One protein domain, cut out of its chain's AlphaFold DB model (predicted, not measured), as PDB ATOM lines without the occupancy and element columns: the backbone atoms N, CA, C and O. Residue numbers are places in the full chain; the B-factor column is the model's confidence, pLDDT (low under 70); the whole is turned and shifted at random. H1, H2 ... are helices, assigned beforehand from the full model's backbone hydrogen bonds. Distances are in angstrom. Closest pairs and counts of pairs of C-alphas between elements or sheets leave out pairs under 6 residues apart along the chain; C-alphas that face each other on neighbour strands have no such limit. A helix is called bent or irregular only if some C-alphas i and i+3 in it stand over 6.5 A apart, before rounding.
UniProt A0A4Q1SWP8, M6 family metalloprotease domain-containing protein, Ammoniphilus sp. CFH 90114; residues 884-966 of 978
ATOM      1  N   ALA A 884     -11.982 -15.200  82.769       74.19
ATOM      2  CA  ALA A 884     -11.340 -16.512  82.836       74.19
ATOM      3  C   ALA A 884      -9.941 -16.494  82.189       74.19
ATOM      4  O   ALA A 884      -8.986 -16.941  82.812       74.19
ATOM      5  N   THR A 885      -9.800 -15.889  81.009       71.19
ATOM      6  CA  THR A 885      -8.511 -15.697  80.326       71.19
ATOM      7  C   THR A 885      -7.538 -14.860  81.163       71.19
ATOM      8  O   THR A 885      -6.405 -15.267  81.367       71.19
ATOM      9  N   ALA A 886      -7.989 -13.753  81.760       75.94
ATOM     10  CA  ALA A 886      -7.168 -12.898  82.620       75.94
ATOM     11  C   ALA A 886      -6.738 -13.577  83.930       75.94
ATOM     12  O   ALA A 886      -5.681 -13.257  84.469       75.94
ATOM     13  N   ALA A 887      -7.551 -14.497  84.461       79.06
ATOM     14  CA  ALA A 887      -7.229 -15.232  85.678       79.06
ATOM     15  C   ALA A 887      -6.288 -16.409  85.414       79.06
ATOM     16  O   ALA A 887      -5.328 -16.592  86.154       79.06
ATOM     17  N   PHE A 888      -6.550 -17.214  84.386       72.12
ATOM     18  CA  PHE A 888      -5.759 -18.410  84.077       72.12
ATOM     19  C   PHE A 888      -4.551 -18.119  83.180       72.12
ATOM     20  O   PHE A 888      -3.650 -18.940  83.116       72.12
ATOM     21  N   GLY A 889      -4.468 -16.929  82.588       53.22
ATOM     22  CA  GLY A 889      -3.315 -16.459  81.820       53.22
ATOM     23  C   GLY A 889      -3.559 -16.492  80.317       53.22
ATOM     24  O   GLY A 889      -3.222 -15.531  79.649       53.22
ATOM     25  N   SER A 890      -4.238 -17.523  79.802       57.75
ATOM     26  CA  SER A 890      -4.487 -17.675  78.364       57.75
ATOM     27  C   SER A 890      -5.867 -18.270  78.065       57.75
ATOM     28  O   SER A 890      -6.463 -18.973  78.888       57.75
ATOM     29  N   LYS A 891      -6.390 -17.997  76.858       53.03
ATOM     30  CA  LYS A 891      -7.637 -18.593  76.342       53.03
ATOM     31  C   LYS A 891      -7.488 -20.091  76.031       53.03
ATOM     32  O   LYS A 891      -8.504 -20.740  75.761       53.03
ATOM     33  N   PHE A 892      -6.250 -20.585  76.065       48.47
ATOM     34  CA  PHE A 892      -5.816 -21.943  75.737       48.47
ATOM     35  C   PHE A 892      -5.588 -22.826  76.966       48.47
ATOM     36  O   PHE A 892      -5.432 -24.034  76.832       48.47
ATOM     37  N   GLN A 893      -5.631 -22.253  78.172       63.75
ATOM     38  CA  GLN A 893      -5.547 -23.042  79.399       63.75
ATOM     39  C   GLN A 893      -6.705 -24.056  79.468       63.75
ATOM     40  O   GLN A 893      -7.844 -23.672  79.150       63.75
ATOM     41  N   PRO A 894      -6.469 -25.314  79.898       65.12
ATOM     42  CA  PRO A 894      -7.479 -26.377  79.897       65.12
ATOM     43  C   PRO A 894      -8.794 -25.970  80.571       65.12
ATOM     44  O   PRO A 894      -9.887 -26.294  80.099       65.12
ATOM     45  N   GLU A 895      -8.711 -25.194  81.650       77.00
ATOM     46  CA  GLU A 895      -9.857 -24.676  82.391       77.00
ATOM     47  C   GLU A 895     -10.670 -23.666  81.576       77.00
ATOM     48  O   GLU A 895     -11.904 -23.687  81.606       77.00
ATOM     49  N   VAL A 896     -10.002 -22.783  80.830       71.19
ATOM     50  CA  VAL A 896     -10.648 -21.751  80.005       71.19
ATOM     51  C   VAL A 896     -11.246 -22.371  78.747       71.19
ATOM     52  O   VAL A 896     -12.391 -22.061  78.404       71.19
ATOM     53  N   ALA A 897     -10.529 -23.295  78.107       63.75
ATOM     54  CA  ALA A 897     -11.016 -24.066  76.967       63.75
ATOM     55  C   ALA A 897     -12.284 -24.857  77.330       63.75
ATOM     56  O   ALA A 897     -13.302 -24.768  76.640       63.75
ATOM     57  N   LEU A 898     -12.282 -25.538  78.477       73.38
ATOM     58  CA  LEU A 898     -13.440 -26.275  78.978       73.38
ATOM     59  C   LEU A 898     -14.664 -25.366  79.211       73.38
ATOM     60  O   LEU A 898     -15.788 -25.717  78.842       73.38
ATOM     61  N   LEU A 899     -14.466 -24.180  79.795       79.38
ATOM     62  CA  LEU A 899     -15.541 -23.202  79.994       79.38
ATOM     63  C   LEU A 899     -16.097 -22.668  78.662       79.38
ATOM     64  O   LEU A 899     -17.311 -22.462  78.550       79.38
ATOM     65  N   ARG A 900     -15.242 -22.474  77.649       74.19
ATOM     66  CA  ARG A 900     -15.643 -22.075  76.287       74.19
ATOM     67  C   ARG A 900     -16.469 -23.166  75.605       74.19
ATOM     68  O   ARG A 900     -17.570 -22.887  75.141       74.19
ATOM     69  N   LEU A 901     -16.021 -24.420  75.655       67.06
ATOM     70  CA  LEU A 901     -16.776 -25.548  75.103       67.06
ATOM     71  C   LEU A 901     -18.150 -25.692  75.771       67.06
ATOM     72  O   LEU A 901     -19.161 -25.895  75.097       67.06
ATOM     73  N   PHE A 902     -18.229 -25.515  77.092       79.94
ATOM     74  CA  PHE A 902     -19.505 -25.527  77.807       79.94
ATOM     75  C   PHE A 902     -20.433 -24.380  77.396       79.94
ATOM     76  O   PHE A 902     -21.642 -24.577  77.222       79.94
ATOM     77  N   ARG A 903     -19.882 -23.174  77.217       83.38
ATOM     78  CA  ARG A 903     -20.619 -22.022  76.690       83.38
ATOM     79  C   ARG A 903     -21.242 -22.362  75.337       83.38
ATOM     80  O   ARG A 903     -22.448 -22.167  75.168       83.38
ATOM     81  N   ASP A 904     -20.454 -22.913  74.426       68.69
ATOM     82  CA  ASP A 904     -20.868 -23.143  73.040       68.69
ATOM     83  C   ASP A 904     -21.870 -24.295  72.917       68.69
ATOM     84  O   ASP A 904     -22.920 -24.169  72.275       68.69
ATOM     85  N   GLN A 905     -21.609 -25.397  73.616       73.75
ATOM     86  CA  GLN A 905     -22.432 -26.602  73.534       73.75
ATOM     87  C   GLN A 905     -23.700 -26.540  74.394       73.75
ATOM     88  O   GLN A 905     -24.698 -27.166  74.040       73.75
ATOM     89  N   TYR A 906     -23.703 -25.789  75.504       79.31
ATOM     90  CA  TYR A 906     -24.826 -25.777  76.453       79.31
ATOM     91  C   TYR A 906     -25.455 -24.395  76.644       79.31
ATOM     92  O   TYR A 906     -26.681 -24.270  76.558       79.31
ATOM     93  N   LEU A 907     -24.669 -23.343  76.907       77.38
ATOM     94  CA  LEU A 907     -25.237 -22.021  77.222       77.38
ATOM     95  C   LEU A 907     -25.881 -21.371  75.994       77.38
ATOM     96  O   LEU A 907     -27.036 -20.935  76.070       77.38
ATOM     97  N   LEU A 908     -25.196 -21.375  74.847       70.56
ATOM     98  CA  LEU A 908     -25.702 -20.782  73.604       70.56
ATOM     99  C   LEU A 908     -26.899 -21.539  73.009       70.56
ATOM    100  O   LEU A 908     -27.617 -20.990  72.176       70.56
ATOM    101  N   GLN A 909     -27.208 -22.747  73.484       78.56
ATOM    102  CA  GLN A 909     -28.394 -23.499  73.052       78.56
ATOM    103  C   GLN A 909     -29.702 -22.998  73.690       78.56
ATOM    104  O   GLN A 909     -30.792 -23.400  73.281       78.56
ATOM    105  N   SER A 910     -29.637 -22.101  74.683       83.19
ATOM    106  CA  SER A 910     -30.817 -21.578  75.382       83.19
ATOM    107  C   SER A 910     -30.884 -20.052  75.347       83.19
ATOM    108  O   SER A 910     -29.875 -19.368  75.474       83.19
ATOM    109  N   SER A 911     -32.089 -19.482  75.241       69.56
ATOM    110  CA  SER A 911     -32.269 -18.019  75.234       69.56
ATOM    111  C   SER A 911     -31.775 -17.348  76.523       69.56
ATOM    112  O   SER A 911     -31.316 -16.214  76.486       69.56
ATOM    113  N   VAL A 912     -31.851 -18.053  77.658       80.56
ATOM    114  CA  VAL A 912     -31.343 -17.568  78.952       80.56
ATOM    115  C   VAL A 912     -29.814 -17.598  78.984       80.56
ATOM    116  O   VAL A 912     -29.204 -16.649  79.460       80.56
ATOM    117  N   GLY A 913     -29.195 -18.655  78.452       73.25
ATOM    118  CA  GLY A 913     -27.740 -18.751  78.359       73.25
ATOM    119  C   GLY A 913     -27.150 -17.743  77.374       73.25
ATOM    120  O   GLY A 913     -26.170 -17.098  77.718       73.25
ATOM    121  N   LYS A 914     -27.797 -17.488  76.227       66.44
ATOM    122  CA  LYS A 914     -27.402 -16.402  75.306       66.44
ATOM    123  C   LYS A 914     -27.391 -15.032  75.992       66.44
ATOM    124  O   LYS A 914     -26.396 -14.329  75.902       66.44
ATOM    125  N   ALA A 915     -28.447 -14.698  76.739       71.06
ATOM    126  CA  ALA A 915     -28.515 -13.437  77.487       71.06
ATOM    127  C   ALA A 915     -27.456 -13.347  78.604       71.06
ATOM    128  O   ALA A 915     -26.956 -12.266  78.902       71.06
ATOM    129  N   PHE A 916     -27.102 -14.474  79.232       79.50
ATOM    130  CA  PHE A 916     -26.014 -14.535  80.211       79.50
ATOM    131  C   PHE A 916     -24.642 -14.314  79.562       79.50
ATOM    132  O   PHE A 916     -23.842 -13.555  80.099       79.50
ATOM    133  N   VAL A 917     -24.384 -14.946  78.414       76.06
ATOM    134  CA  VAL A 917     -23.134 -14.783  77.658       76.06
ATOM    135  C   VAL A 917     -22.993 -13.345  77.164       76.06
ATOM    136  O   VAL A 917     -21.954 -12.737  77.378       76.06
ATOM    137  N   GLU A 918     -24.060 -12.754  76.627       71.25
ATOM    138  CA  GLU A 918     -24.088 -11.349  76.200       71.25
ATOM    139  C   GLU A 918     -23.792 -10.384  77.363       71.25
ATOM    140  O   GLU A 918     -22.998  -9.452  77.228       71.25
ATOM    141  N   LEU A 919     -24.366 -10.641  78.545       73.75
ATOM    142  CA  LEU A 919     -24.056  -9.881  79.757       73.75
ATOM    143  C   LEU A 919     -22.586 -10.058  80.165       73.75
ATOM    144  O   LEU A 919     -21.909  -9.081  80.475       73.75
ATOM    145  N   TYR A 920     -22.089 -11.293  80.165       79.69
ATOM    146  CA  TYR A 920     -20.698 -11.587  80.483       79.69
ATOM    147  C   TYR A 920     -19.757 -10.839  79.529       79.69
ATOM    148  O   TYR A 920     -18.843 -10.175  80.003       79.69
ATOM    149  N   TYR A 921     -20.029 -10.825  78.227       65.44
ATOM    150  CA  TYR A 921     -19.178 -10.179  77.216       65.44
ATOM    151  C   TYR A 921     -19.219  -8.656  77.314       65.44
ATOM    152  O   TYR A 921     -18.210  -7.982  77.160       65.44
ATOM    153  N   THR A 922     -20.369  -8.099  77.685       73.31
ATOM    154  CA  THR A 922     -20.513  -6.648  77.857       73.31
ATOM    155  C   THR A 922     -19.695  -6.111  79.039       73.31
ATOM    156  O   THR A 922     -19.194  -4.990  78.986       73.31
ATOM    157  N   TYR A 923     -19.577  -6.876  80.131       76.75
ATOM    158  CA  TYR A 923     -19.002  -6.376  81.390       76.75
ATOM    159  C   TYR A 923     -17.649  -6.986  81.766       76.75
ATOM    160  O   TYR A 923     -16.964  -6.440  82.631       76.75
ATOM    161  N   SER A 924     -17.253  -8.106  81.162       76.94
ATOM    162  CA  SER A 924     -16.013  -8.800  81.517       76.94
ATOM    163  C   SER A 924     -14.722  -8.123  81.045       76.94
ATOM    164  O   SER A 924     -13.795  -8.157  81.851       76.94
ATOM    165  N   PRO A 925     -14.617  -7.448  79.879       73.88
ATOM    166  CA  PRO A 925     -13.344  -6.866  79.434       73.88
ATOM    167  C   PRO A 925     -12.703  -5.866  80.421       73.88
ATOM    168  O   PRO A 925     -11.536  -6.051  80.773       73.88
ATOM    169  N   PRO A 926     -13.421  -4.866  80.985       66.62
ATOM    170  CA  PRO A 926     -12.812  -3.943  81.952       66.62
ATOM    171  C   PRO A 926     -12.465  -4.613  83.293       66.62
ATOM    172  O   PRO A 926     -11.543  -4.184  83.985       66.62
ATOM    173  N   ILE A 927     -13.185  -5.672  83.677       75.31
ATOM    174  CA  ILE A 927     -12.904  -6.446  84.896       75.31
ATOM    175  C   ILE A 927     -11.676  -7.341  84.678       75.31
ATOM    176  O   ILE A 927     -10.825  -7.446  85.558       75.31
ATOM    177  N   ALA A 928     -11.567  -7.950  83.498       74.50
ATOM    178  CA  ALA A 928     -10.452  -8.788  83.080       74.50
ATOM    179  C   ALA A 928      -9.140  -7.991  83.047       74.50
ATOM    180  O   ALA A 928      -8.160  -8.429  83.643       74.50
ATOM    181  N   GLN A 929      -9.147  -6.777  82.485       69.00
ATOM    182  CA  GLN A 929      -7.992  -5.867  82.509       69.00
ATOM    183  C   GLN A 929      -7.524  -5.520  83.929       69.00
ATOM    184  O   GLN A 929      -6.327  -5.423  84.190       69.00
ATOM    185  N   PHE A 930      -8.454  -5.351  84.873       73.81
ATOM    186  CA  PHE A 930      -8.108  -5.070  86.267       73.81
ATOM    187  C   PHE A 930      -7.487  -6.285  86.978       73.81
ATOM    188  O   PHE A 930      -6.591  -6.123  87.804       73.81
ATOM    189  N   ILE A 931      -7.937  -7.499  86.648       76.50
ATOM    190  CA  ILE A 931      -7.402  -8.757  87.196       76.50
ATOM    191  C   ILE A 931      -6.027  -9.083  86.597       76.50
ATOM    192  O   ILE A 931      -5.137  -9.515  87.327       76.50
ATOM    193  N   ALA A 932      -5.837  -8.847  85.295       67.62
ATOM    194  CA  ALA A 932      -4.620  -9.204  84.561       67.62
ATOM    195  C   ALA A 932      -3.343  -8.568  85.144       67.62
ATOM    196  O   ALA A 932      -2.278  -9.178  85.096       67.62
ATOM    197  N   ASN A 933      -3.464  -7.396  85.774       75.31
ATOM    198  CA  ASN A 933      -2.350  -6.640  86.353       75.31
ATOM    199  C   ASN A 933      -2.002  -7.027  87.808       75.31
ATOM    200  O   ASN A 933      -1.265  -6.300  88.473       75.31
ATOM    201  N   SER A 934      -2.557  -8.116  88.360       81.00
ATOM    202  CA  SER A 934      -2.288  -8.511  89.750       81.00
ATOM    203  C   SER A 934      -2.350 -10.020  89.987       81.00
ATOM    204  O   SER A 934      -3.419 -10.628  89.964       81.00
ATOM    205  N   GLU A 935      -1.211 -10.608  90.359       76.56
ATOM    206  CA  GLU A 935      -1.094 -12.040  90.681       76.56
ATOM    207  C   GLU A 935      -1.988 -12.482  91.851       76.56
ATOM    208  O   GLU A 935      -2.571 -13.566  91.836       76.56
ATOM    209  N   ILE A 936      -2.193 -11.606  92.841       81.62
ATOM    210  CA  ILE A 936      -3.090 -11.883  93.972       81.62
ATOM    211  C   ILE A 936      -4.546 -11.970  93.497       81.62
ATOM    212  O   ILE A 936      -5.283 -12.867  93.906       81.62
ATOM    213  N   LEU A 937      -4.979 -11.058  92.620       78.44
ATOM    214  CA  LEU A 937      -6.329 -11.083  92.053       78.44
ATOM    215  C   LEU A 937      -6.526 -12.297  91.142       78.44
ATOM    216  O   LEU A 937      -7.567 -12.947  91.244       78.44
ATOM    217  N   LYS A 938      -5.529 -12.658  90.323       79.31
ATOM    218  CA  LYS A 938      -5.552 -13.893  89.520       79.31
ATOM    219  C   LYS A 938      -5.748 -15.121  90.404       79.31
ATOM    220  O   LYS A 938      -6.667 -15.899  90.155       79.31
ATOM    221  N   LEU A 939      -4.974 -15.256  91.486       82.12
ATOM    222  CA  LEU A 939      -5.110 -16.355  92.448       82.12
ATOM    223  C   LEU A 939      -6.518 -16.419  93.060       82.12
ATOM    224  O   LEU A 939      -7.132 -17.485  93.109       82.12
ATOM    225  N   LEU A 940      -7.062 -15.278  93.493       86.38
ATOM    226  CA  LEU A 940      -8.410 -15.210  94.066       86.38
ATOM    227  C   LEU A 940      -9.488 -15.604  93.051       86.38
ATOM    228  O   LEU A 940     -10.434 -16.309  93.400       86.38
ATOM    229  N   VAL A 941      -9.348 -15.183  91.795       86.81
ATOM    230  CA  VAL A 941     -10.300 -15.526  90.735       86.81
ATOM    231  C   VAL A 941     -10.179 -17.002  90.347       86.81
ATOM    232  O   VAL A 941     -11.211 -17.654  90.192       86.81
ATOM    233  N   ARG A 942      -8.967 -17.577  90.298       87.44
ATOM    234  CA  ARG A 942      -8.754 -19.028  90.116       87.44
ATOM    235  C   ARG A 942      -9.446 -19.831  91.216       87.44
ATOM    236  O   ARG A 942     -10.193 -20.755  90.911       87.44
ATOM    237  N   LEU A 943      -9.300 -19.434  92.484       86.81
ATOM    238  CA  LEU A 943      -9.978 -20.090  93.614       86.81
ATOM    239  C   LEU A 943     -11.510 -20.080  93.480       86.81
ATOM    240  O   LEU A 943     -12.172 -21.031  93.895       86.81
ATOM    241  N   VAL A 944     -12.078 -19.028  92.883       88.31
ATOM    242  CA  VAL A 944     -13.523 -18.918  92.630       88.31
ATOM    243  C   VAL A 944     -13.959 -19.728  91.404       88.31
ATOM    244  O   VAL A 944     -15.039 -20.320  91.423       88.31
ATOM    245  N   LEU A 945     -13.150 -19.763  90.342       86.38
ATOM    246  CA  LEU A 945     -13.493 -20.430  89.082       86.38
ATOM    247  C   LEU A 945     -13.248 -21.941  89.113       86.38
ATOM    248  O   LEU A 945     -14.023 -22.673  88.501       86.38
ATOM    249  N   MET A 946     -12.259 -22.431  89.860       87.12
ATOM    250  CA  MET A 946     -11.923 -23.862  89.919       87.12
ATOM    251  C   MET A 946     -13.111 -24.770  90.289       87.12
ATOM    252  O   MET A 946     -13.338 -25.761  89.598       87.12
ATOM    253  N   PRO A 947     -13.957 -24.448  91.288       89.38
ATOM    254  CA  PRO A 947     -15.169 -25.227  91.545       89.38
ATOM    255  C   PRO A 947     -16.132 -25.283  90.349       89.38
ATOM    256  O   PRO A 947     -16.771 -26.309  90.119       89.38
ATOM    257  N   VAL A 948     -16.242 -24.194  89.580       86.12
ATOM    258  CA  VAL A 948     -17.100 -24.119  88.387       86.12
ATOM    259  C   VAL A 948     -16.521 -24.971  87.261       86.12
ATOM    260  O   VAL A 948     -17.257 -25.755  86.667       86.12
ATOM    261  N   VAL A 949     -15.213 -24.872  87.023       84.00
ATOM    262  CA  VAL A 949     -14.464 -25.688  86.055       84.00
ATOM    263  C   VAL A 949     -14.664 -27.173  86.348       84.00
ATOM    264  O   VAL A 949     -15.077 -27.920  85.464       84.00
ATOM    265  N   THR A 950     -14.502 -27.601  87.602       82.50
ATOM    266  CA  THR A 950     -14.714 -28.999  88.011       82.50
ATOM    267  C   THR A 950     -16.151 -29.464  87.769       82.50
ATOM    268  O   THR A 950     -16.377 -30.580  87.297       82.50
ATOM    269  N   ILE A 951     -17.151 -28.625  88.060       84.50
ATOM    270  CA  ILE A 951     -18.558 -28.954  87.787       84.50
ATOM    271  C   ILE A 951     -18.789 -29.112  86.283       84.50
ATOM    272  O   ILE A 951     -19.423 -30.081  85.864       84.50
ATOM    273  N   VAL A 952     -18.277 -28.182  85.477       83.94
ATOM    274  CA  VAL A 952     -18.384 -28.234  84.018       83.94
ATOM    275  C   VAL A 952     -17.708 -29.494  83.479       83.94
ATOM    276  O   VAL A 952     -18.326 -30.215  82.700       83.94
ATOM    277  N   TYR A 953     -16.516 -29.832  83.968       80.06
ATOM    278  CA  TYR A 953     -15.786 -31.040  83.584       80.06
ATOM    279  C   TYR A 953     -16.621 -32.303  83.813       80.06
ATOM    280  O   TYR A 953     -16.753 -33.141  82.921       80.06
ATOM    281  N   VAL A 954     -17.253 -32.418  84.985       78.94
ATOM    282  CA  VAL A 954     -18.123 -33.555  85.332       78.94
ATOM    283  C   VAL A 954     -19.388 -33.594  84.469       78.94
ATOM    284  O   VAL A 954     -19.843 -34.675  84.096       78.94
ATOM    285  N   VAL A 955     -19.971 -32.438  84.142       78.62
ATOM    286  CA  VAL A 955     -21.159 -32.346  83.274       78.62
ATOM    287  C   VAL A 955     -20.832 -32.751  81.837       78.62
ATOM    288  O   VAL A 955     -21.637 -33.435  81.205       78.62
ATOM    289  N   MET A 956     -19.659 -32.363  81.339       72.88
ATOM    290  CA  MET A 956     -19.207 -32.664  79.980       72.88
ATOM    291  C   MET A 956     -18.694 -34.103  79.826       72.88
ATOM    292  O   MET A 956     -18.712 -34.636  78.722       72.88
ATOM    293  N   ASN A 957     -18.330 -34.773  80.927       72.81
ATOM    294  CA  ASN A 957     -17.822 -36.148  80.934       72.81
ATOM    295  C   ASN A 957     -18.751 -37.109  81.715       72.81
ATOM    296  O   ASN A 957     -18.459 -37.486  82.857       72.81
ATOM    297  N   PRO A 958     -19.866 -37.583  81.114       62.34
ATOM    298  CA  PRO A 958     -20.912 -38.350  81.806       62.34
ATOM    299  C   PRO A 958     -20.464 -39.725  82.338       62.34
ATOM    300  O   PRO A 958     -21.163 -40.328  83.159       62.34
ATOM    301  N   VAL A 959     -19.294 -40.215  81.920       67.81
ATOM    302  CA  VAL A 959     -18.674 -41.454  82.420       67.81
ATOM    303  C   VAL A 959     -18.397 -41.366  83.927       67.81
ATOM    304  O   VAL A 959     -18.639 -42.329  84.654       67.81
ATOM    305  N   TRP A 960     -18.006 -40.192  84.433       60.22
ATOM    306  CA  TRP A 960     -17.725 -39.983  85.858       60.22
ATOM    307  C   TRP A 960     -18.990 -39.916  86.717       60.22
ATOM    308  O   TRP A 960     -19.003 -40.408  87.846       60.22
ATOM    309  N   LEU A 961     -20.097 -39.405  86.168       60.91
ATOM    310  CA  LEU A 961     -21.411 -39.467  86.820       60.91
ATOM    311  C   LEU A 961     -21.913 -40.913  86.932       60.91
ATOM    312  O   LEU A 961     -22.476 -41.293  87.960       60.91
ATOM    313  N   LEU A 962     -21.676 -41.737  85.907       63.19
ATOM    314  CA  LEU A 962     -21.985 -43.168  85.932       63.19
ATOM    315  C   LEU A 962     -21.093 -43.931  86.920       63.19
ATOM    316  O   LEU A 962     -21.613 -44.745  87.682       63.19
ATOM    317  N   ALA A 963     -19.794 -43.627  86.971       64.62
ATOM    318  CA  ALA A 963     -18.856 -44.210  87.932       64.62
ATOM    319  C   ALA A 963     -19.212 -43.836  89.381       64.62
ATOM    320  O   ALA A 963     -19.259 -44.708  90.248       64.62
ATOM    321  N   GLY A 964     -19.565 -42.572  89.639       69.50
ATOM    322  CA  GLY A 964     -20.033 -42.103  90.945       69.50
ATOM    323  C   GLY A 964     -21.367 -42.730  91.358       69.50
ATOM    324  O   GLY A 964     -21.530 -43.148  92.506       69.50
ATOM    325  N   MET A 965     -22.309 -42.886  90.423       69.25
ATOM    326  CA  MET A 965     -23.557 -43.615  90.673       69.25
ATOM    327  C   MET A 965     -23.307 -45.101  90.953       69.25
ATOM    328  O   MET A 965     -23.943 -45.641  91.856       69.25
ATOM    329  N   LEU A 966     -22.366 -45.750  90.257       68.12
ATOM    330  CA  LEU A 966     -21.951 -47.132  90.529       68.12
ATOM    331  C   LEU A 966     -21.267 -47.269  91.895       68.12
ATOM    332  O   LEU A 966     -21.564 -48.203  92.639       68.12
TER     333      LEU A 966
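Overview. This is residues 884 to 966 of the 978 residues of the protein "M6 family metalloprotease domain-containing protein" of Ammoniphilus sp. CFH 90114 (UniProt A0A4Q1SWP8). Two long bent helices, H3 and H4, and the straighter H2 make a ring-like frame of helices: H3a turns back from the end of H2, H3b leads round to H4a, and H4b comes back to H2. The short H1 fills the corner of the frame between H2, H3b and H4a, while residues 957 to 966, nearly all of them H5, stick out beyond H4b as an arm that adds to the length. The printed part has 83 residues with five named helices, in the order H1, H2, H3, H4, H5, and no named strand; the class is all helix. It is only just compact, close to loose, with a radius of gyration of the C-alphas of 14.2 A, and its spans are 45, 30 and 19 A.

Arrangement. H4, residues 935 to 956, was assigned as one helix by its hydrogen bonds but is bent, with C-alphas 944 and 947 6.6 A apart; its arms H4a, residues 935 to 944, and H4b, residues 947 to 956, stand at a steep tilt of 49 degrees. H4b touches H2, residues 894 to 907, at a steep tilt of 59 degrees, the same way, the closest C-alphas being those of Glu 895 and Val 949, 6.0 A apart. H1, residues 884 to 888, touches H4a, the closest C-alphas being those of Ala 887 and Lys 938 at 4.4 A. H3, residues 911 to 932, was also assigned as one helix by its hydrogen bonds but is bent, with C-alphas 922 and 925 7.3 A apart; its arms H3a, residues 911 to 922, and H3b, residues 925 to 932, stand at a steep tilt of 62 degrees. H1 touches H3b, with the closest C-alphas, those of Ala 886 and Ala 932, 4.9 A apart. H2 and H3a form a helical hairpin, opposite ways at a steep tilt of 43 degrees; H2 touches H3a with residues 903 to 907 alone, closest at C-alphas Leu 907 and Gly 913, 4.3 A. H4b and H5, residues 958 to 966, only just touch, only at the corner by their link, with 3 pairs of C-alphas within 8 A, the closest being those of Val 954 and Trp 960 at 6.5 A. H3a and H4a are apart. In H1, H2, H3a, H3b, H4a, H4b and H5 every O i to N i+4 pair is within hydrogen-bond range.

Along the chain. H1 begins at C-alpha 884, (-11.340, -16.512, 82.836). From first to last C-alpha H2 measures 18.5 A, H3a 16.6 A, H4a 14.3 A and H4b 14.3 A. H5 ends at C-alpha 966, (-21.951, -47.132, 90.529).

Size, cuts and confidence. The C-alphas farthest apart, those of Asn 933 and Leu 966, are 45.2 A apart. The printed part has no cut, and its four links are tight. Mean pLDDT of the printed part is 74.3; 24 residues are under 70, among them residues 889 to 894 and 958 to 966.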